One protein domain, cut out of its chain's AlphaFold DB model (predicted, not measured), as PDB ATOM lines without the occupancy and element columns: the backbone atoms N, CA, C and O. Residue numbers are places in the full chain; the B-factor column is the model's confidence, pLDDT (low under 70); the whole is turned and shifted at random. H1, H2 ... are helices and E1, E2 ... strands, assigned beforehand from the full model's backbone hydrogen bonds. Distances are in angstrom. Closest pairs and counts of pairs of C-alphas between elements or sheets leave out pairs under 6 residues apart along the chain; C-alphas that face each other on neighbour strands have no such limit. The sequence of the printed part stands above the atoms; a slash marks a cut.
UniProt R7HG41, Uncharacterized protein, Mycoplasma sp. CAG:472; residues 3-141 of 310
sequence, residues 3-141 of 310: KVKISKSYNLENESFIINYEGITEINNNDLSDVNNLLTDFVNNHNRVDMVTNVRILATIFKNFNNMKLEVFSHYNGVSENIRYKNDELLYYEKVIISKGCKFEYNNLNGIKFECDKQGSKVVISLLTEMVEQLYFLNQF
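This is residues 3 to 141 of the 310 residues of an uncharacterized protein of Mycoplasma sp. CAG:472 (UniProt R7HG41). A wide wall of seven antiparallel strands has three helices, H1, H2 and H3, spread across one face and its other face bare, so the model is a flat slab of two layers. H1 covers the E1 end of the wall and H3 the E7 end, with H2 between them; the hairpin E1 and E2 comes first, then H1 and H2, and the meander E3 to E7 builds the rest of the wall. The printed part has 139 residues with seven named strands and three named helices, in the order E1, E2, H1, H2, E3, E4, E5, E6, E7, H3, and the sheet's order is E1, E2, E3, E4, E5, E6, E7. The class is mixed, helices and strands. The whole is compact, with a radius of gyration of the C-alphas of 16.1 A and spans of 55, 34 and 18 A.

The sheet runs from edge strand E1, residues 3 to 12, through E2, residues 15 to 25, E3, residues 66 to 76, E4, residues 79 to 86, E5, residues 89 to 97, and E6, residues 102 to 107, to edge strand E7, residues 111 to 116. It is twisted, with C-alphas up to 4.4 A off its best plane. E1 and E2 form an antiparallel hairpin, with N 6 and O 21 at 2.9 A, within hydrogen-bond range. Between E2 and E3, N 18 and O 73 are within range at 2.8 A. E3 to E7 form a meander, each strand the antiparallel neighbour of the one before. Its pairs within range include N 72 and O 83 at 2.9 A for E3 and E4, N 82 and O 94 at 2.9 A for E4 and E5, N 95 and O 104 at 2.9 A for E5 and E6, and N 105 and O 113 at 2.8 A for E6 and E7. H1, residues 29 to 45, H2, residues 51 to 61, and H3, residues 121 to 139, are on the same face of the sheet. H1, at a height over the sheet of 9.4 A, lies over E1 and only just over E2, where 3 of its C-alphas fall; its closest C-alphas to E1 are those of Val 43 and Tyr 10, 6.3 A. It runs along the strands, at 18 degrees to E1 on the local plane. H2, at a height of 9.8 A, runs slantwise to the strands, at 35 degrees to E3 on the local plane; its closest C-alphas to E3 are those of Val 55 and Val 72, 7.3 A. H3, at a height of 9.7 A, lies over E5, E6 and E7; its closest C-alphas to E5 are those of Asn 139 and Leu 90, 5.8 A. It only just runs along the strands, at 29 degrees to E5 on the local plane. H1 and H2, a helical hairpin, only just touch, with 3 pairs of C-alphas within 8 A, through residues 35 to 39 alone of H1; the closest are Val 35 and Ile 61, 6.6 A, at a shallow tilt of 19 degrees, opposite ways. H2 and H3 only just touch, also with 3 pairs, through residues 134 to 138 alone of H3; the closest C-alphas are those of Val 52 and Leu 138, 5.8 A, at a shallow tilt of 10 degrees, the same way. H1 and H3 are apart. In H1, H2 and H3 every O i to N i+4 pair is within hydrogen-bond range.

E1 begins at C-alpha 3, (180.333, 128.478, 85.949), and is 30.6 A long; E2 is 31.3 A and E3 30.6 A. E4 is 24.0 A, E5 24.6 A, E6 16.8 A and E7 17.0 A, the last ending at C-alpha 116, (146.395, 128.523, 108.204). H1 is 24.3 A long, H2 15.1 A, and H3 26.4 A, ending at C-alpha 139, (154.287, 127.206, 86.658).

The two C-alphas farthest apart are those of Asn 28 and Gly 120, 55.5 A. The printed part, residues 3 to 141, has no cut, and its links between named elements are tight. The mean pLDDT of the printed part is 90.7, and residue 30 alone is under 70.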
ATOM      1  N   LYS A   3     181.340 128.479  84.883       88.19
ATOM      2  CA  LYS A   3     180.333 128.478  85.949       88.19
ATOM      3  C   LYS A   3     180.200 129.883  86.512       88.19
ATOM      4  O   LYS A   3     181.190 130.470  86.938       88.19
ATOM      5  N   VAL A   4     178.968 130.360  86.601       90.25
ATOM      6  CA  VAL A   4     178.645 131.670  87.158       90.25
ATOM      7  C   VAL A   4     177.768 131.484  88.382       90.25
ATOM      8  O   VAL A   4     176.824 130.692  88.372       90.25
ATOM      9  N   LYS A   5     178.091 132.230  89.439       92.50
ATOM     10  CA  LYS A   5     177.239 132.399  90.612       92.50
ATOM     11  C   LYS A   5     177.034 133.882  90.848       92.50
ATOM     12  O   LYS A   5     178.012 134.617  90.963       92.50
ATOM     13  N   ILE A   6     175.782 134.309  90.909       93.69
ATOM     14  CA  ILE A   6     175.420 135.701  91.170       93.69
ATOM     15  C   ILE A   6     174.486 135.717  92.369       93.69
ATOM     16  O   ILE A   6     173.523 134.959  92.424       93.69
ATOM     17  N   SER A   7     174.780 136.592  93.324       95.31
ATOM     18  CA  SER A   7     173.889 136.892  94.436       95.31
ATOM     19  C   SER A   7     173.721 138.401  94.527       95.31
ATOM     20  O   SER A   7     174.701 139.149  94.443       95.31
ATOM     21  N   LYS A   8     172.473 138.850  94.637       95.94
ATOM     22  CA  LYS A   8     172.110 140.255  94.821       95.94
ATOM     23  C   LYS A   8     171.048 140.336  95.896       95.94
ATOM     24  O   LYS A   8     170.141 139.509  95.933       95.94
ATOM     25  N   SER A   9     171.159 141.331  96.761       93.88
ATOM     26  CA  SER A   9     170.204 141.529  97.836       93.88
ATOM     27  C   SER A   9     169.948 143.005  98.087       93.88
ATOM     28  O   SER A   9     170.818 143.854  97.898       93.88
ATOM     29  N   TYR A  10     168.732 143.280  98.529       91.94
ATOM     30  CA  TYR A  10     168.307 144.541  99.104       91.94
ATOM     31  C   TYR A  10     167.619 144.233 100.420       91.94
ATOM     32  O   TYR A  10     166.780 143.336 100.467       91.94
ATOM     33  N   ASN A  11     167.962 144.973 101.471       90.88
ATOM     34  CA  ASN A  11     167.382 144.788 102.794       90.88
ATOM     35  C   ASN A  11     167.114 146.154 103.437       90.88
ATOM     36  O   ASN A  11     168.014 146.988 103.526       90.88
ATOM     37  N   LEU A  12     165.889 146.336 103.911       88.38
ATOM     38  CA  LEU A  12     165.427 147.367 104.832       88.38
ATOM     39  C   LEU A  12     164.720 146.685 106.013       88.38
ATOM     40  O   LEU A  12     164.512 145.475 106.012       88.38
ATOM     41  N   GLU A  13     164.329 147.463 107.020       82.81
ATOM     42  CA  GLU A  13     163.759 146.954 108.277       82.81
ATOM     43  C   GLU A  13     162.549 146.016 108.086       82.81
ATOM     44  O   GLU A  13     162.462 145.001 108.769       82.81
ATOM     45  N   ASN A  14     161.667 146.296 107.118       84.94
ATOM     46  CA  ASN A  14     160.460 145.500 106.832       84.94
ATOM     47  C   ASN A  14     160.398 144.966 105.392       84.94
ATOM     48  O   ASN A  14     159.350 144.498 104.937       84.94
ATOM     49  N   GLU A  15     161.505 145.064 104.655       90.75
ATOM     50  CA  GLU A  15     161.558 144.697 103.244       90.75
ATOM     51  C   GLU A  15     162.868 143.985 102.939       90.75
ATOM     52  O   GLU A  15     163.945 144.505 103.218       90.75
ATOM     53  N   SER A  16     162.807 142.813 102.324       92.81
ATOM     54  CA  SER A  16     164.003 142.178 101.778       92.81
ATOM     55  C   SER A  16     163.712 141.559 100.428       92.81
ATOM     56  O   SER A  16     162.614 141.083 100.164       92.81
ATOM     57  N   PHE A  17     164.701 141.596  99.551       95.25
ATOM     58  CA  PHE A  17     164.617 140.973  98.246       95.25
ATOM     59  C   PHE A  17     165.976 140.387  97.904       95.25
ATOM     60  O   PHE A  17     166.977 141.103  97.917       95.25
ATOM     61  N   ILE A  18     166.026 139.087  97.638       95.69
ATOM     62  CA  ILE A  18     167.265 138.344  97.424       95.69
ATOM     63  C   ILE A  18     167.123 137.529  96.150       95.69
ATOM     64  O   ILE A  18     166.146 136.808  95.965       95.69
ATOM     65  N   ILE A  19     168.130 137.624  95.291       96.62
ATOM     66  CA  ILE A  19     168.273 136.820  94.086       96.62
ATOM     67  C   ILE A  19     169.540 135.998  94.245       96.62
ATOM     68  O   ILE A  19     170.620 136.562  94.422       96.62
ATOM     69  N   ASN A  20     169.420 134.685  94.107       96.38
ATOM     70  CA  ASN A  20     170.552 133.789  93.952       96.38
ATOM     71  C   ASN A  20     170.429 133.063  92.618       96.38
ATOM     72  O   ASN A  20     169.397 132.477  92.294       96.38
ATOM     73  N   TYR A  21     171.503 133.100  91.846       94.75
ATOM     74  CA  TYR A  21     171.582 132.478  90.539       94.75
ATOM     75  C   TYR A  21     172.835 131.610  90.441       94.75
ATOM     76  O   TYR A  21     173.933 132.043  90.795       94.75
ATOM     77  N   GLU A  22     172.679 130.405  89.899       94.12
ATOM     78  CA  GLU A  22     173.784 129.555  89.456       94.12
ATOM     79  C   GLU A  22     173.535 129.091  88.018       94.12
ATOM     80  O   GLU A  22     172.434 128.654  87.687       94.12
ATOM     81  N   GLY A  23     174.564 129.120  87.171       91.50
ATOM     82  CA  GLY A  23     174.448 128.658  85.789       91.50
ATOM     83  C   GLY A  23     175.786 128.518  85.075       91.50
ATOM     84  O   GLY A  23     176.854 128.573  85.692       91.50
ATOM     85  N   ILE A  24     175.717 128.311  83.761       88.00
ATOM     86  CA  ILE A  24     176.872 128.199  82.868       88.00
ATOM     87  C   ILE A  24     176.706 129.183  81.716       88.00
ATOM     88  O   ILE A  24     175.645 129.235  81.099       88.00
ATOM     89  N   THR A  25     177.760 129.927  81.399       84.81
ATOM     90  CA  THR A  25     177.752 130.908  80.311       84.81
ATOM     91  C   THR A  25     178.864 130.646  79.296       84.81
ATOM     92  O   THR A  25     179.929 130.119  79.633       84.81
ATOM     93  N   GLU A  26     178.603 130.990  78.038       80.56
ATOM     94  CA  GLU A  26     179.614 131.128  76.974       80.56
ATOM     95  C   GLU A  26     179.911 132.596  76.654       80.56
ATOM     96  O   GLU A  26     180.736 132.900  75.797       80.56
ATOM     97  N   ILE A  27     179.221 133.501  77.341       72.88
ATOM     98  CA  ILE A  27     179.260 134.923  77.072       72.88
ATOM     99  C   ILE A  27     180.563 135.521  77.641       72.88
ATOM    100  O   ILE A  27     181.088 135.046  78.648       72.88
ATOM    101  N   ASN A  28     181.099 136.553  76.985       73.69
ATOM    102  CA  ASN A  28     182.316 137.245  77.414       73.69
ATOM    103  C   ASN A  28     182.109 138.081  78.704       73.69
ATOM    104  O   ASN A  28     180.989 138.304  79.166       73.69
ATOM    105  N   ASN A  29     183.209 138.602  79.259       71.25
ATOM    106  CA  ASN A  29     183.200 139.395  80.497       71.25
ATOM    107  C   ASN A  29     182.374 140.693  80.426       71.25
ATOM    108  O   ASN A  29     181.821 141.104  81.446       71.25
ATOM    109  N   ASN A  30     182.283 141.347  79.263       68.56
ATOM    110  CA  ASN A  30     181.546 142.609  79.130       68.56
ATOM    111  C   ASN A  30     180.040 142.379  79.280       68.56
ATOM    112  O   ASN A  30     179.378 143.084  80.033       68.56
ATOM    113  N   ASP A  31     179.511 141.334  78.655       77.81
ATOM    114  CA  ASP A  31     178.089 141.012  78.760       77.81
ATOM    115  C   ASP A  31     177.703 140.541  80.180       77.81
ATOM    116  O   ASP A  31     176.596 140.797  80.653       77.81
ATOM    117  N   LEU A  32     178.622 139.892  80.909       85.69
ATOM    118  CA  LEU A  32     178.415 139.571  82.327       85.69
ATOM    119  C   LEU A  32     178.369 140.839  83.201       85.69
ATOM    120  O   LEU A  32     177.637 140.878  84.195       85.69
ATOM    121  N   SER A  33     179.134 141.875  82.846       87.50
ATOM    122  CA  SER A  33     179.048 143.188  83.494       87.50
ATOM    123  C   SER A  33     177.684 143.833  83.247       87.50
ATOM    124  O   SER A  33     177.077 144.327  84.195       87.50
ATOM    125  N   ASP A  34     177.169 143.775  82.018       87.62
ATOM    126  CA  ASP A  34     175.849 144.319  81.674       87.62
ATOM    127  C   ASP A  34     174.733 143.629  82.470       87.62
ATOM    128  O   ASP A  34     173.894 144.292  83.080       87.62
ATOM    129  N   VAL A  35     174.782 142.295  82.569       90.94
ATOM    130  CA  VAL A  35     173.865 141.512  83.415       90.94
ATOM    131  C   VAL A  35     173.960 141.943  84.880       90.94
ATOM    132  O   VAL A  35     172.941 142.150  85.534       90.94
ATOM    133  N   ASN A  36     175.170 142.119  85.418       91.50
ATOM    134  CA  ASN A  36     175.349 142.564  86.801       91.50
ATOM    135  C   ASN A  36     174.813 143.978  87.052       91.50
ATOM    136  O   ASN A  36     174.263 144.229  88.129       91.50
ATOM    137  N   ASN A  37     174.966 144.884  86.087       91.50
ATOM    138  CA  ASN A  37     174.433 146.239  86.161       91.50
ATOM    139  C   ASN A  37     172.899 146.217  86.159       91.50
ATOM    140  O   ASN A  37     172.297 146.776  87.076       91.50
ATOM    141  N   LEU A  38     172.284 145.475  85.231       93.56
ATOM    142  CA  LEU A  38     170.830 145.279  85.172       93.56
ATOM    143  C   LEU A  38     170.273 144.697  86.470       93.56
ATOM    144  O   LEU A  38     169.296 145.199  87.006       93.56
ATOM    145  N   LEU A  39     170.910 143.666  87.025       94.56
ATOM    146  CA  LEU A  39     170.467 143.068  88.287       94.56
ATOM    147  C   LEU A  39     170.596 144.025  89.475       94.56
ATOM    148  O   LEU A  39     169.774 143.992  90.388       94.56
ATOM    149  N   THR A  40     171.641 144.854  89.489       92.75
ATOM    150  CA  THR A  40     171.843 145.842  90.556       92.75
ATOM    151  C   THR A  40     170.781 146.933  90.482       92.75
ATOM    152  O   THR A  40     170.220 147.300  91.511       92.75
ATOM    153  N   ASP A  41     170.472 147.419  89.283       91.94
ATOM    154  CA  ASP A  41     169.377 148.362  89.073       91.94
ATOM    155  C   ASP A  41     168.022 147.734  89.441       91.94
ATOM    156  O   ASP A  41     167.279 148.304  90.239       91.94
ATOM    157  N   PHE A  42     167.754 146.508  88.983       93.06
ATOM    158  CA  PHE A  42     166.512 145.784  89.252       93.06
ATOM    159  C   PHE A  42     166.242 145.651  90.751       93.06
ATOM    160  O   PHE A  42     165.162 145.990  91.234       93.06
ATOM    161  N   VAL A  43     167.247 145.202  91.509       91.94
ATOM    162  CA  VAL A  43     167.131 145.018  92.958       91.94
ATOM    163  C   VAL A  43     166.928 146.337  93.693       91.94
ATOM    164  O   VAL A  43     166.301 146.323  94.743       91.94
ATOM    165  N   ASN A  44     167.408 147.468  93.179       87.50
ATOM    166  CA  ASN A  44     167.283 148.756  93.864       87.50
ATOM    167  C   ASN A  44     166.030 149.541  93.459       87.50
ATOM    168  O   ASN A  44     165.455 150.227  94.302       87.50
ATOM    169  N   ASN A  45     165.586 149.420  92.206       84.75
ATOM    170  CA  ASN A  45     164.623 150.344  91.604       84.75
ATOM    171  C   ASN A  45     163.339 149.676  91.092       84.75
ATOM    172  O   ASN A  45     162.328 150.360  90.940       84.75
ATOM    173  N   HIS A  46     163.329 148.361  90.848       85.38
ATOM    174  CA  HIS A  46     162.136 147.687  90.333       85.38
ATOM    175  C   HIS A  46     161.098 147.427  91.440       85.38
ATOM    176  O   HIS A  46     161.436 147.214  92.612       85.38
ATOM    177  N   ASN A  47     159.814 147.404  91.062       83.06
ATOM    178  CA  ASN A  47     158.739 146.925  91.931       83.06
ATOM    179  C   ASN A  47     158.966 145.440  92.254       83.06
ATOM    180  O   ASN A  47     159.022 144.610  91.351       83.06
ATOM    181  N   ARG A  48     159.076 145.120  93.545       83.06
ATOM    182  CA  ARG A  48     159.444 143.795  94.064       83.06
ATOM    183  C   ARG A  48     158.265 142.971  94.595       83.06
ATOM    184  O   ARG A  48     158.467 141.854  95.062       83.06
ATOM    185  N   VAL A  49     157.046 143.504  94.492       84.44
ATOM    186  CA  VAL A  49     155.829 142.872  95.026       84.44
ATOM    187  C   VAL A  49     155.289 141.790  94.087       84.44
ATOM    188  O   VAL A  49     154.925 140.713  94.543       84.44
ATOM    189  N   ASP A  50     155.264 142.036  92.774       89.19
ATOM    190  CA  ASP A  50     154.761 141.056  91.801       89.19
ATOM    191  C   ASP A  50     155.832 140.011  91.462       89.19
ATOM    192  O   ASP A  50     156.633 140.165  90.534       89.19
ATOM    193  N   MET A  51     155.839 138.920  92.227       91.19
ATOM    194  CA  MET A  51     156.805 137.839  92.051       91.19
ATOM    195  C   MET A  51     156.716 137.148  90.689       91.19
ATOM    196  O   MET A  51     157.755 136.735  90.181       91.19
ATOM    197  N   VAL A  52     155.534 137.051  90.069       92.31
ATOM    198  CA  VAL A  52     155.373 136.418  88.747       92.31
ATOM    199  C   VAL A  52     156.110 137.233  87.689       92.31
ATOM    200  O   VAL A  52     156.908 136.690  86.916       92.31
ATOM    201  N   THR A  53     155.890 138.547  87.679       91.56
ATOM    202  CA  THR A  53     156.593 139.452  86.764       91.56
ATOM    203  C   THR A  53     158.091 139.472  87.056       91.56
ATOM    204  O   THR A  53     158.899 139.374  86.129       91.56
ATOM    205  N   ASN A  54     158.479 139.510  88.332       92.75
ATOM    206  CA  ASN A  54     159.882 139.574  88.734       92.75
ATOM    207  C   ASN A  54     160.681 138.343  88.305       92.75
ATOM    208  O   ASN A  54     161.736 138.492  87.688       92.75
ATOM    209  N   VAL A  55     160.185 137.126  88.557       93.44
ATOM    210  CA  VAL A  55     160.901 135.911  88.123       93.44
ATOM    211  C   VAL A  55     160.997 135.827  86.603       93.44
ATOM    212  O   VAL A  55     162.010 135.367  86.080       93.44
ATOM    213  N   ARG A  56     159.989 136.329  85.880       93.19
ATOM    214  CA  ARG A  56     159.988 136.364  84.417       93.19
ATOM    215  C   ARG A  56     161.018 137.347  83.856       93.19
ATOM    216  O   ARG A  56     161.738 136.995  82.919       93.19
ATOM    217  N   ILE A  57     161.139 138.538  84.444       93.44
ATOM    218  CA  ILE A  57     162.190 139.513  84.110       93.44
ATOM    219  C   ILE A  57     163.569 138.913  84.384       93.44
ATOM    220  O   ILE A  57     164.412 138.890  83.488       93.44
ATOM    221  N   LEU A  58     163.779 138.357  85.579       94.06
ATOM    222  CA  LEU A  58     165.053 137.756  85.976       94.06
ATOM    223  C   LEU A  58     165.454 136.602  85.055       94.06
ATOM    224  O   LEU A  58     166.584 136.555  84.574       94.06
ATOM    225  N   ALA A  59     164.525 135.701  84.741       92.12
ATOM    226  CA  ALA A  59     164.785 134.617  83.803       92.12
ATOM    227  C   ALA A  59     165.135 135.115  82.396       92.12
ATOM    228  O   ALA A  59     165.933 134.482  81.705       92.12
ATOM    229  N   THR A  60     164.568 136.250  81.977       92.81
ATOM    230  CA  THR A  60     164.881 136.873  80.686       92.81
ATOM    231  C   THR A  60     166.272 137.509  80.691       92.81
ATOM    232  O   THR A  60     167.019 137.314  79.736       92.81
ATOM    233  N   ILE A  61     166.671 138.178  81.779       92.94
ATOM    234  CA  ILE A  61     168.041 138.698  81.955       92.94
ATOM    235  C   ILE A  61     169.064 137.554  81.830       92.94
ATOM    236  O   ILE A  61     170.099 137.696  81.181       92.94
ATOM    237  N   PHE A  62     168.745 136.380  82.384       90.31
ATOM    238  CA  PHE A  62     169.586 135.183  82.305       90.31
ATOM    239  C   PHE A  62     169.338 134.300  81.069       90.31
ATOM    240  O   PHE A  62     169.837 133.176  81.028       90.31
ATOM    241  N   LYS A  63     168.607 134.756  80.040       87.56
ATOM    242  CA  LYS A  63     168.184 133.897  78.912       87.56
ATOM    243  C   LYS A  63     169.333 133.220  78.154       87.56
ATOM    244  O   LYS A  63     169.148 132.127  77.632       87.56
ATOM    245  N   ASN A  64     170.506 133.855  78.123       84.62
ATOM    246  CA  ASN A  64     171.700 133.366  77.426       84.62
ATOM    247  C   ASN A  64     172.574 132.442  78.298       84.62
ATOM    248  O   ASN A  64     173.667 132.052  77.891       84.62
ATOM    249  N   PHE A  65     172.122 132.113  79.508       86.62
ATOM    250  CA  PHE A  65     172.822 131.223  80.419       86.62
ATOM    251  C   PHE A  65     172.135 129.855  80.454       86.62
ATOM    252  O   PHE A  65     170.913 129.741  80.560       86.62
ATOM    253  N   ASN A  66     172.944 128.801  80.433       81.69
ATOM    254  CA  ASN A  66     172.498 127.416  80.501       81.69
ATOM    255  C   ASN A  66     172.497 126.895  81.943       81.69
ATOM    256  O   ASN A  66     173.190 127.421  82.814       81.69
ATOM    257  N   ASN A  67     171.779 125.792  82.180       75.62
ATOM    258  CA  ASN A  67     171.735 125.098  83.475       75.62
ATOM    259  C   ASN A  67     171.332 126.006  84.651       75.62
ATOM    260  O   ASN A  67     171.906 125.928  85.739       75.62
ATOM    261  N   MET A  68     170.351 126.871  84.397       82.75
ATOM    262  CA  MET A  68     169.872 127.898  85.310       82.75
ATOM    263  C   MET A  68     169.266 127.286  86.572       82.75
ATOM    264  O   MET A  68     168.276 126.563  86.503       82.75
ATOM    265  N   LYS A  69     169.812 127.648  87.730       93.75
ATOM    266  CA  LYS A  69     169.111 127.611  89.012       93.75
ATOM    267  C   LYS A  69     168.868 129.043  89.455       93.75
ATOM    268  O   LYS A  69     169.828 129.793  89.611       93.75
ATOM    269  N   LEU A  70     167.609 129.402  89.660       95.19
ATOM    270  CA  LEU A  70     167.216 130.722  90.139       95.19
ATOM    271  C   LEU A  70     166.417 130.556  91.420       95.19
ATOM    272  O   LEU A  70     165.401 129.869  91.424       95.19
ATOM    273  N   GLU A  71     166.874 131.200  92.480       96.88
ATOM    274  CA  GLU A  71     166.157 131.343  93.736       96.88
ATOM    275  C   GLU A  71     165.876 132.824  93.969       96.88
ATOM    276  O   GLU A  71     166.781 133.656  93.882       96.88
ATOM    277  N   VAL A  72     164.613 133.151  94.226       96.88
ATOM    278  CA  VAL A  72     164.177 134.515  94.510       96.88
ATOM    279  C   VAL A  72     163.377 134.504  95.794       96.88
ATOM    280  O   VAL A  72     162.370 133.806  95.899       96.88
ATOM    281  N   PHE A  73     163.826 135.300  96.752       96.56
ATOM    282  CA  PHE A  73     163.144 135.529  98.011       96.56
ATOM    283  C   PHE A  73     162.698 136.984  98.090       96.56
ATOM    284  O   PHE A  73     163.466 137.889  97.764       96.56
ATOM    285  N   SER A  74     161.469 137.202  98.537       95.38
ATOM    286  CA  SER A  74     160.904 138.517  98.804       95.38
ATOM    287  C   SER A  74     160.245 138.507 100.175       95.38
ATOM    288  O   SER A  74     159.561 137.552 100.531       95.38
ATOM    289  N   HIS A  75     160.433 139.569 100.941       93.81
ATOM    290  CA  HIS A  75     159.660 139.879 102.129       93.81
ATOM    291  C   HIS A  75     159.210 141.325 102.019       93.81
ATOM    292  O   HIS A  75     160.041 142.212 101.840       93.81
ATOM    293  N   TYR A  76     157.913 141.566 102.138       91.94
ATOM    294  CA  TYR A  76     157.340 142.899 102.085       91.94
ATOM    295  C   TYR A  76     156.140 142.973 103.023       91.94
ATOM    296  O   TYR A  76     155.168 142.234 102.853       91.94
ATOM    297  N   ASN A  77     156.202 143.856 104.023       89.44
ATOM    298  CA  ASN A  77     155.088 144.152 104.933       89.44
ATOM    299  C   ASN A  77     154.412 142.901 105.532       89.44
ATOM    300  O   ASN A  77     153.185 142.777 105.551       89.44
ATOM    301  N   GLY A  78     155.213 141.952 106.027       90.69
ATOM    302  CA  GLY A  78     154.704 140.742 106.682       90.69
ATOM    303  C   GLY A  78     154.217 139.640 105.733       90.69
ATOM    304  O   GLY A  78     153.644 138.651 106.201       90.69
ATOM    305  N   VAL A  79     154.445 139.784 104.426       93.62
ATOM    306  CA  VAL A  79     154.289 138.715 103.433       93.62
ATOM    307  C   VAL A  79     155.671 138.298 102.951       93.62
ATOM    308  O   VAL A  79     156.458 139.148 102.548       93.62
ATOM    309  N   SER A  80     155.964 137.001 102.993       95.31
ATOM    310  CA  SER A  80     157.198 136.432 102.448       95.31
ATOM    311  C   SER A  80     156.883 135.491 101.299       95.31
ATOM    312  O   SER A  80     155.945 134.704 101.400       95.31
ATOM    313  N   GLU A  81     157.698 135.519 100.254       96.62
ATOM    314  CA  GLU A  81     157.643 134.589  99.132       96.62
ATOM    315  C   GLU A  81     159.034 134.037  98.826       96.62
ATOM    316  O   GLU A  81     160.012 134.781  98.804       96.62
ATOM    317  N   ASN A  82     159.129 132.734  98.571       97.25
ATOM    318  CA  ASN A  82     160.356 132.080  98.125       97.25
ATOM    319  C   ASN A  82     160.060 131.201  96.911       97.25
ATOM    320  O   ASN A  82     159.178 130.346  96.959       97.25
ATOM    321  N   ILE A  83     160.803 131.393  95.827       97.19
ATOM    322  CA  ILE A  83     160.615 130.681  94.568       97.19
ATOM    323  C   ILE A  83     161.942 130.088  94.121       97.19
ATOM    324  O   ILE A  83     162.952 130.787  94.095       97.19
ATOM    325  N   ARG A  84     161.935 128.814  93.708       96.69
ATOM    326  CA  ARG A  84     163.105 128.152  93.119       96.69
ATOM    327  C   ARG A  84     162.771 127.495  91.790       96.69
ATOM    328  O   ARG A  84     161.899 126.629  91.717       96.69
ATOM    329  N   TYR A  85     163.549 127.850  90.778       94.88
ATOM    330  CA  TYR A  85     163.522 127.263  89.447       94.88
ATOM    331  C   TYR A  85     164.800 126.496  89.151       94.88
ATOM    332  O   TYR A  85     165.892 126.877  89.585       94.88
ATOM    333  N   LYS A  86     164.666 125.456  88.328       92.38
ATOM    334  CA  LYS A  86     165.788 124.816  87.648       92.38
ATOM    335  C   LYS A  86     165.417 124.563  86.195       92.38
ATOM    336  O   LYS A  86     164.445 123.871  85.943       92.38
ATOM    337  N   ASN A  87     166.210 125.080  85.258       88.12
ATOM    338  CA  ASN A  87     165.982 124.934  83.815       88.12
ATOM    339  C   ASN A  87     164.544 125.283  83.400       88.12
ATOM    340  O   ASN A  87     163.897 124.511  82.706       88.12
ATOM    341  N   ASP A  88     164.051 126.434  83.861       86.69
ATOM    342  CA  ASP A  88     162.689 126.925  83.613       86.69
ATOM    343  C   ASP A  88     161.555 126.067  84.225       86.69
ATOM    344  O   ASP A  88     160.385 126.396  84.066       86.69
ATOM    345  N   GLU A  89     161.870 125.030  85.009       92.38
ATOM    346  CA  GLU A  89     160.890 124.247  85.771       92.38
ATOM    347  C   GLU A  89     160.787 124.747  87.217       92.38
ATOM    348  O   GLU A  89     161.800 124.893  87.916       92.38
ATOM    349  N   LEU A  90     159.558 125.003  87.682       95.06
ATOM    350  CA  LEU A  90     159.291 125.393  89.065       95.06
ATOM    351  C   LEU A  90     159.499 124.189  89.990       95.06
ATOM    352  O   LEU A  90     158.735 123.224  89.959       95.06
ATOM    353  N   LEU A  91     160.509 124.264  90.855       95.75
ATOM    354  CA  LEU A  91     160.787 123.216  91.839       95.75
ATOM    355  C   LEU A  91     160.082 123.475  93.167       95.75
ATOM    356  O   LEU A  91     159.659 122.538  93.845       95.75
ATOM    357  N   TYR A  92     160.004 124.746  93.554       97.31
ATOM    358  CA  TYR A  92     159.512 125.148  94.859       97.31
ATOM    359  C   TYR A  92     158.889 126.535  94.815       97.31
ATOM    360  O   TYR A  92     159.456 127.452  94.217       97.31
ATOM    361  N   TYR A  93     157.769 126.683  95.509       97.56
ATOM    362  CA  TYR A  93     157.155 127.965  95.804       97.56
ATOM    363  C   TYR A  93     156.641 127.957  97.241       97.56
ATOM    364  O   TYR A  93     155.992 127.007  97.663       97.56
ATOM    365  N   GLU A  94     156.906 129.016  97.986       97.38
ATOM    366  CA  GLU A  94     156.345 129.245  99.308       97.38
ATOM    367  C   GLU A  94     155.833 130.678  99.399       97.38
ATOM    368  O   GLU A  94     156.519 131.599  98.961       97.38
ATOM    369  N   LYS A  95     154.655 130.858 100.002       96.62
ATOM    370  CA  LYS A  95     154.111 132.158 100.401       96.62
ATOM    371  C   LYS A  95     153.620 132.090 101.839       96.62
ATOM    372  O   LYS A  95     152.783 131.256 102.184       96.62
ATOM    373  N   VAL A  96     154.130 132.984 102.677       95.94
ATOM    374  CA  VAL A  96     153.783 133.106 104.096       95.94
ATOM    375  C   VAL A  96     153.151 134.469 104.328       95.94
ATOM    376  O   VAL A  96     153.744 135.492 104.005       95.94
ATOM    377  N   ILE A  97     151.956 134.491 104.915       94.50
ATOM    378  CA  ILE A  97     151.252 135.714 105.312       94.50
ATOM    379  C   ILE A  97     151.203 135.738 106.837       94.50
ATOM    380  O   ILE A  97     150.310 135.146 107.451       94.50
ATOM    381  N   ILE A  98     152.165 136.434 107.448       91.56
ATOM    382  CA  ILE A  98     152.394 136.420 108.902       91.56
ATOM    383  C   ILE A  98     151.153 136.904 109.654       91.56
ATOM    384  O   ILE A  98     150.718 136.268 110.609       91.56
ATOM    385  N   SER A  99     150.525 137.982 109.180       90.00
ATOM    386  CA  SER A  99     149.343 138.583 109.816       90.00
ATOM    387  C   SER A  99     148.128 137.656 109.887       90.00
ATOM    388  O   SER A  99     147.232 137.882 110.700       90.00
ATOM    389  N   LYS A 100     148.077 136.624 109.039       89.12
ATOM    390  CA  LYS A 100     146.980 135.651 108.993       89.12
ATOM    391  C   LYS A 100     147.378 134.280 109.533       89.12
ATOM    392  O   LYS A 100     146.507 133.419 109.616       89.12
ATOM    393  N   GLY A 101     148.658 134.083 109.864       91.31
ATOM    394  CA  GLY A 101     149.205 132.776 110.215       91.31
ATOM    395  C   GLY A 101     149.015 131.746 109.102       91.31
ATOM    396  O   GLY A 101     148.817 130.572 109.394       91.31
ATOM    397  N   CYS A 102     148.994 132.181 107.834       93.69
ATOM    398  CA  CYS A 102     148.827 131.278 106.697       93.69
ATOM    399  C   CYS A 102     150.168 131.023 105.997       93.69
ATOM    400  O   CYS A 102     150.935 131.957 105.750       93.69
ATOM    401  N   LYS A 103     150.395 129.776 105.592       95.75
ATOM    402  CA  LYS A 103     151.512 129.335 104.763       95.75
ATOM    403  C   LYS A 103     150.996 128.444 103.633       95.75
ATOM    404  O   LYS A 103     150.302 127.457 103.869       95.75
ATOM    405  N   PHE A 104     151.379 128.785 102.412       96.62
ATOM    406  CA  PHE A 104     151.185 127.975 101.218       96.62
ATOM    407  C   PHE A 104     152.541 127.521 100.711       96.62
ATOM    408  O   PHE A 104     153.450 128.332 100.556       96.62
ATOM    409  N   GLU A 105     152.677 126.230 100.462       97.56
ATOM    410  CA  GLU A 105     153.904 125.621  99.980       97.56
ATOM    411  C   GLU A 105     153.574 124.696  98.813       97.56
ATOM    412  O   GLU A 105     152.660 123.877  98.882       97.56
ATOM    413  N   TYR A 106     154.338 124.818  97.740       97.38
ATOM    414  CA  TYR A 106     154.353 123.908  96.615       97.38
ATOM    415  C   TYR A 106     155.755 123.329  96.463       97.38
ATOM    416  O   TYR A 106     156.756 124.048  96.468       97.38
ATOM    417  N   ASN A 107     155.810 122.017  96.272       95.25
ATOM    418  CA  ASN A 107     157.012 121.289  95.911       95.25
ATOM    419  C   ASN A 107     156.667 120.334  94.766       95.25
ATOM    420  O   ASN A 107     155.671 119.615  94.841       95.25
ATOM    421  N   ASN A 108     157.502 120.282  93.731       91.50
ATOM    422  CA  ASN A 108     157.249 119.439  92.559       91.50
ATOM    423  C   ASN A 108     157.154 117.927  92.865       91.50
ATOM    424  O   ASN A 108     156.583 117.185  92.071       91.50
ATOM    425  N   LEU A 109     157.682 117.467  94.004       92.25
ATOM    426  CA  LEU A 109     157.585 116.077  94.466       92.25
ATOM    427  C   LEU A 109     156.363 115.827  95.358       92.25
ATOM    428  O   LEU A 109     155.755 114.764  95.280       92.25
ATOM    429  N   ASN A 110     156.022 116.790  96.218       90.88
ATOM    430  CA  ASN A 110     155.037 116.599  97.293       90.88
ATOM    431  C   ASN A 110     153.699 117.314  97.039       90.88
ATOM    432  O   ASN A 110     152.780 117.198  97.848       90.88
ATOM    433  N   GLY A 111     153.575 118.047  95.932       92.94
ATOM    434  CA  GLY A 111     152.378 118.808  95.595       92.94
ATOM    435  C   GLY A 111     152.209 120.051  96.467       92.94
ATOM    436  O   GLY A 111     153.183 120.730  96.793       92.94
ATOM    437  N   ILE A 112     150.956 120.369  96.801       95.38
ATOM    438  CA  ILE A 112     150.572 121.582  97.531       95.38
ATOM    439  C   ILE A 112     150.278 121.244  98.992       95.38
ATOM    440  O   ILE A 112     149.525 120.316  99.289       95.38
ATOM    441  N   LYS A 113     150.807 122.062  99.898       95.44
ATOM    442  CA  LYS A 113     150.488 122.071 101.320       95.44
ATOM    443  C   LYS A 113     150.020 123.468 101.714       95.44
ATOM    444  O   LYS A 113     150.699 124.454 101.444       95.44
ATOM    445  N   PHE A 114     148.865 123.549 102.366       94.00
ATOM    446  CA  PHE A 114     148.323 124.804 102.870       94.00
ATOM    447  C   PHE A 114     147.986 124.666 104.350       94.00
ATOM    448  O   PHE A 114     147.245 123.769 104.751       94.00
ATOM    449  N   GLU A 115     148.540 125.563 105.151       92.38
ATOM    450  CA  GLU A 115     148.302 125.666 106.584       92.38
ATOM    451  C   GLU A 115     147.816 127.079 106.876       92.38
ATOM    452  O   GLU A 115     148.366 128.047 106.355       92.38
ATOM    453  N   CYS A 116     146.779 127.219 107.696       91.62
ATOM    454  CA  CYS A 116     146.395 128.523 108.204       91.62
ATOM    455  C   CYS A 116     145.776 128.409 109.596       91.62
ATOM    456  O   CYS A 116     145.065 127.441 109.885       91.62
ATOM    457  N   ASP A 117     146.039 129.408 110.441       88.38
ATOM    458  CA  ASP A 117     145.392 129.564 111.744       88.38
ATOM    459  C   ASP A 117     143.863 129.632 111.608       88.38
ATOM    460  O   ASP A 117     143.330 129.706 110.502       88.38
ATOM    461  N   LYS A 118     143.138 129.594 112.739       73.69
ATOM    462  CA  LYS A 118     141.660 129.543 112.828       73.69
ATOM    463  C   LYS A 118     140.963 130.777 112.219       73.69
ATOM    464  O   LYS A 118     140.336 131.569 112.918       73.69
ATOM    465  N   GLN A 119     141.055 130.917 110.906       78.00
ATOM    466  CA  GLN A 119     140.409 131.913 110.071       78.00
ATOM    467  C   GLN A 119     139.035 131.395 109.633       78.00
ATOM    468  O   GLN A 119     138.793 130.190 109.539       78.00
ATOM    469  N   GLY A 120     138.113 132.311 109.332       82.62
ATOM    470  CA  GLY A 120     136.819 131.940 108.759       82.62
ATOM    471  C   GLY A 120     136.983 131.271 107.388       82.62
ATOM    472  O   GLY A 120     137.811 131.695 106.581       82.62
ATOM    473  N   SER A 121     136.152 130.268 107.086       84.56
ATOM    474  CA  SER A 121     136.227 129.477 105.843       84.56
ATOM    475  C   SER A 121     136.251 130.328 104.568       84.56
ATOM    476  O   SER A 121     136.998 130.032 103.643       84.56
ATOM    477  N   LYS A 122     135.498 131.435 104.530       88.00
ATOM    478  CA  LYS A 122     135.488 132.376 103.399       88.00
ATOM    479  C   LYS A 122     136.854 133.033 103.152       88.00
ATOM    480  O   LYS A 122     137.258 133.180 102.003       88.00
ATOM    481  N   VAL A 123     137.559 133.421 104.218       86.50
ATOM    482  CA  VAL A 123     138.894 134.039 104.129       86.50
ATOM    483  C   VAL A 123     139.909 133.014 103.638       86.50
ATOM    484  O   VAL A 123     140.700 133.317 102.751       86.50
ATOM    485  N   VAL A 124     139.836 131.793 104.173       88.44
ATOM    486  CA  VAL A 124     140.701 130.678 103.769       88.44
ATOM    487  C   VAL A 124     140.540 130.356 102.285       88.44
ATOM    488  O   VAL A 124     141.536 130.298 101.572       88.44
ATOM    489  N   ILE A 125     139.301 130.200 101.806       89.38
ATOM    490  CA  ILE A 125     139.029 129.900 100.393       89.38
ATOM    491  C   ILE A 125     139.573 131.011  99.490       89.38
ATOM    492  O   ILE A 125     140.255 130.714  98.519       89.38
ATOM    493  N   SER A 126     139.331 132.282  99.832       91.56
ATOM    494  CA  SER A 126     139.826 133.416  99.039       91.56
ATOM    495  C   SER A 126     141.350 133.427  98.911       91.56
ATOM    496  O   SER A 126     141.861 133.681  97.826       91.56
ATOM    497  N   LEU A 127     142.069 133.161 100.005       91.19
ATOM    498  CA  LEU A 127     143.532 133.109 100.002       91.19
ATOM    499  C   LEU A 127     144.055 131.931  99.191       91.19
ATOM    500  O   LEU A 127     145.002 132.082  98.426       91.19
ATOM    501  N   LEU A 128     143.430 130.763  99.352       91.19
ATOM    502  CA  LEU A 128     143.819 129.573  98.612       91.19
ATOM    503  C   LEU A 128     143.638 129.782  97.105       91.19
ATOM    504  O   LEU A 128     144.526 129.411  96.344       91.19
ATOM    505  N   THR A 129     142.538 130.411  96.678       93.31
ATOM    506  CA  THR A 129     142.317 130.762  95.269       93.31
ATOM    507  C   THR A 129     143.425 131.672  94.741       93.31
ATOM    508  O   THR A 129     144.046 131.327  93.742       93.31
ATOM    509  N   GLU A 130     143.732 132.771  95.439       92.69
ATOM    510  CA  GLU A 130     144.810 133.700  95.054       92.69
ATOM    511  C   GLU A 130     146.159 132.973  94.910       92.69
ATOM    512  O   GLU A 130     146.879 133.149  93.928       92.69
ATOM    513  N   MET A 131     146.497 132.105  95.868       93.25
ATOM    514  CA  MET A 131     147.766 131.369  95.876       93.25
ATOM    515  C   MET A 131     147.846 130.307  94.775       93.25
ATOM    516  O   MET A 131     148.913 130.109  94.193       93.25
ATOM    517  N   VAL A 132     146.737 129.632  94.460       94.69
ATOM    518  CA  VAL A 132     146.671 128.661  93.358       94.69
ATOM    519  C   VAL A 132     146.760 129.364  92.003       94.69
ATOM    520  O   VAL A 132     147.467 128.876  91.124       94.69
ATOM    521  N   GLU A 133     146.104 130.513  91.833       94.75
ATOM    522  CA  GLU A 133     146.243 131.343  90.629       94.75
ATOM    523  C   GLU A 133     147.689 131.811  90.448       94.75
ATOM    524  O   GLU A 133     148.268 131.667  89.370       94.75
ATOM    525  N   GLN A 134     148.321 132.296  91.518       94.06
ATOM    526  CA  GLN A 134     149.721 132.697  91.478       94.06
ATOM    527  C   GLN A 134     150.641 131.517  91.129       94.06
ATOM    528  O   GLN A 134     151.488 131.644  90.243       94.06
ATOM    529  N   LEU A 135     150.442 130.347  91.748       95.56
ATOM    530  CA  LEU A 135     151.174 129.123  91.411       95.56
ATOM    531  C   LEU A 135     150.974 128.724  89.942       95.56
ATOM    532  O   LEU A 135     151.936 128.326  89.288       95.56
ATOM    533  N   TYR A 136     149.758 128.847  89.405       95.00
ATOM    534  CA  TYR A 136     149.475 128.583  87.995       95.00
ATOM    535  C   TYR A 136     150.321 129.477  87.080       95.00
ATOM    536  O   TYR A 136     150.982 128.971  86.170       95.00
ATOM    537  N   PHE A 137     150.370 130.785  87.349       94.56
ATOM    538  CA  PHE A 137     151.180 131.713  86.558       94.56
ATOM    539  C   PHE A 137     152.684 131.476  86.706       94.56
ATOM    540  O   PHE A 137     153.408 131.563  85.714       94.56
ATOM    541  N   LEU A 138     153.153 131.134  87.910       94.19
ATOM    542  CA  LEU A 138     154.542 130.737  88.144       94.19
ATOM    543  C   LEU A 138     154.887 129.470  87.356       94.19
ATOM    544  O   LEU A 138     155.894 129.427  86.664       94.19
ATOM    545  N   ASN A 139     154.024 128.458  87.363       92.31
ATOM    546  CA  ASN A 139     154.287 127.206  86.658       92.31
ATOM    547  C   ASN A 139     154.215 127.340  85.123       92.31
ATOM    548  O   ASN A 139     154.800 126.537  84.403       92.31
ATOM    549  N   GLN A 140     153.499 128.345  84.612       87.94
ATOM    550  CA  GLN A 140     153.405 128.646  83.179       87.94
ATOM    551  C   GLN A 140     154.335 129.770  82.718       87.94
ATOM    552  O   GLN A 140     154.219 130.242  81.577       87.94
ATOM    553  N   PHE A 141     155.231 130.248  83.581       82.62
ATOM    554  CA  PHE A 141     156.079 131.361  83.202       82.62
ATOM    555  C   PHE A 141     156.952 130.972  81.996       82.62
ATOM    556  O   PHE A 141     157.346 129.828  81.786       82.62
TER     557      PHE A 141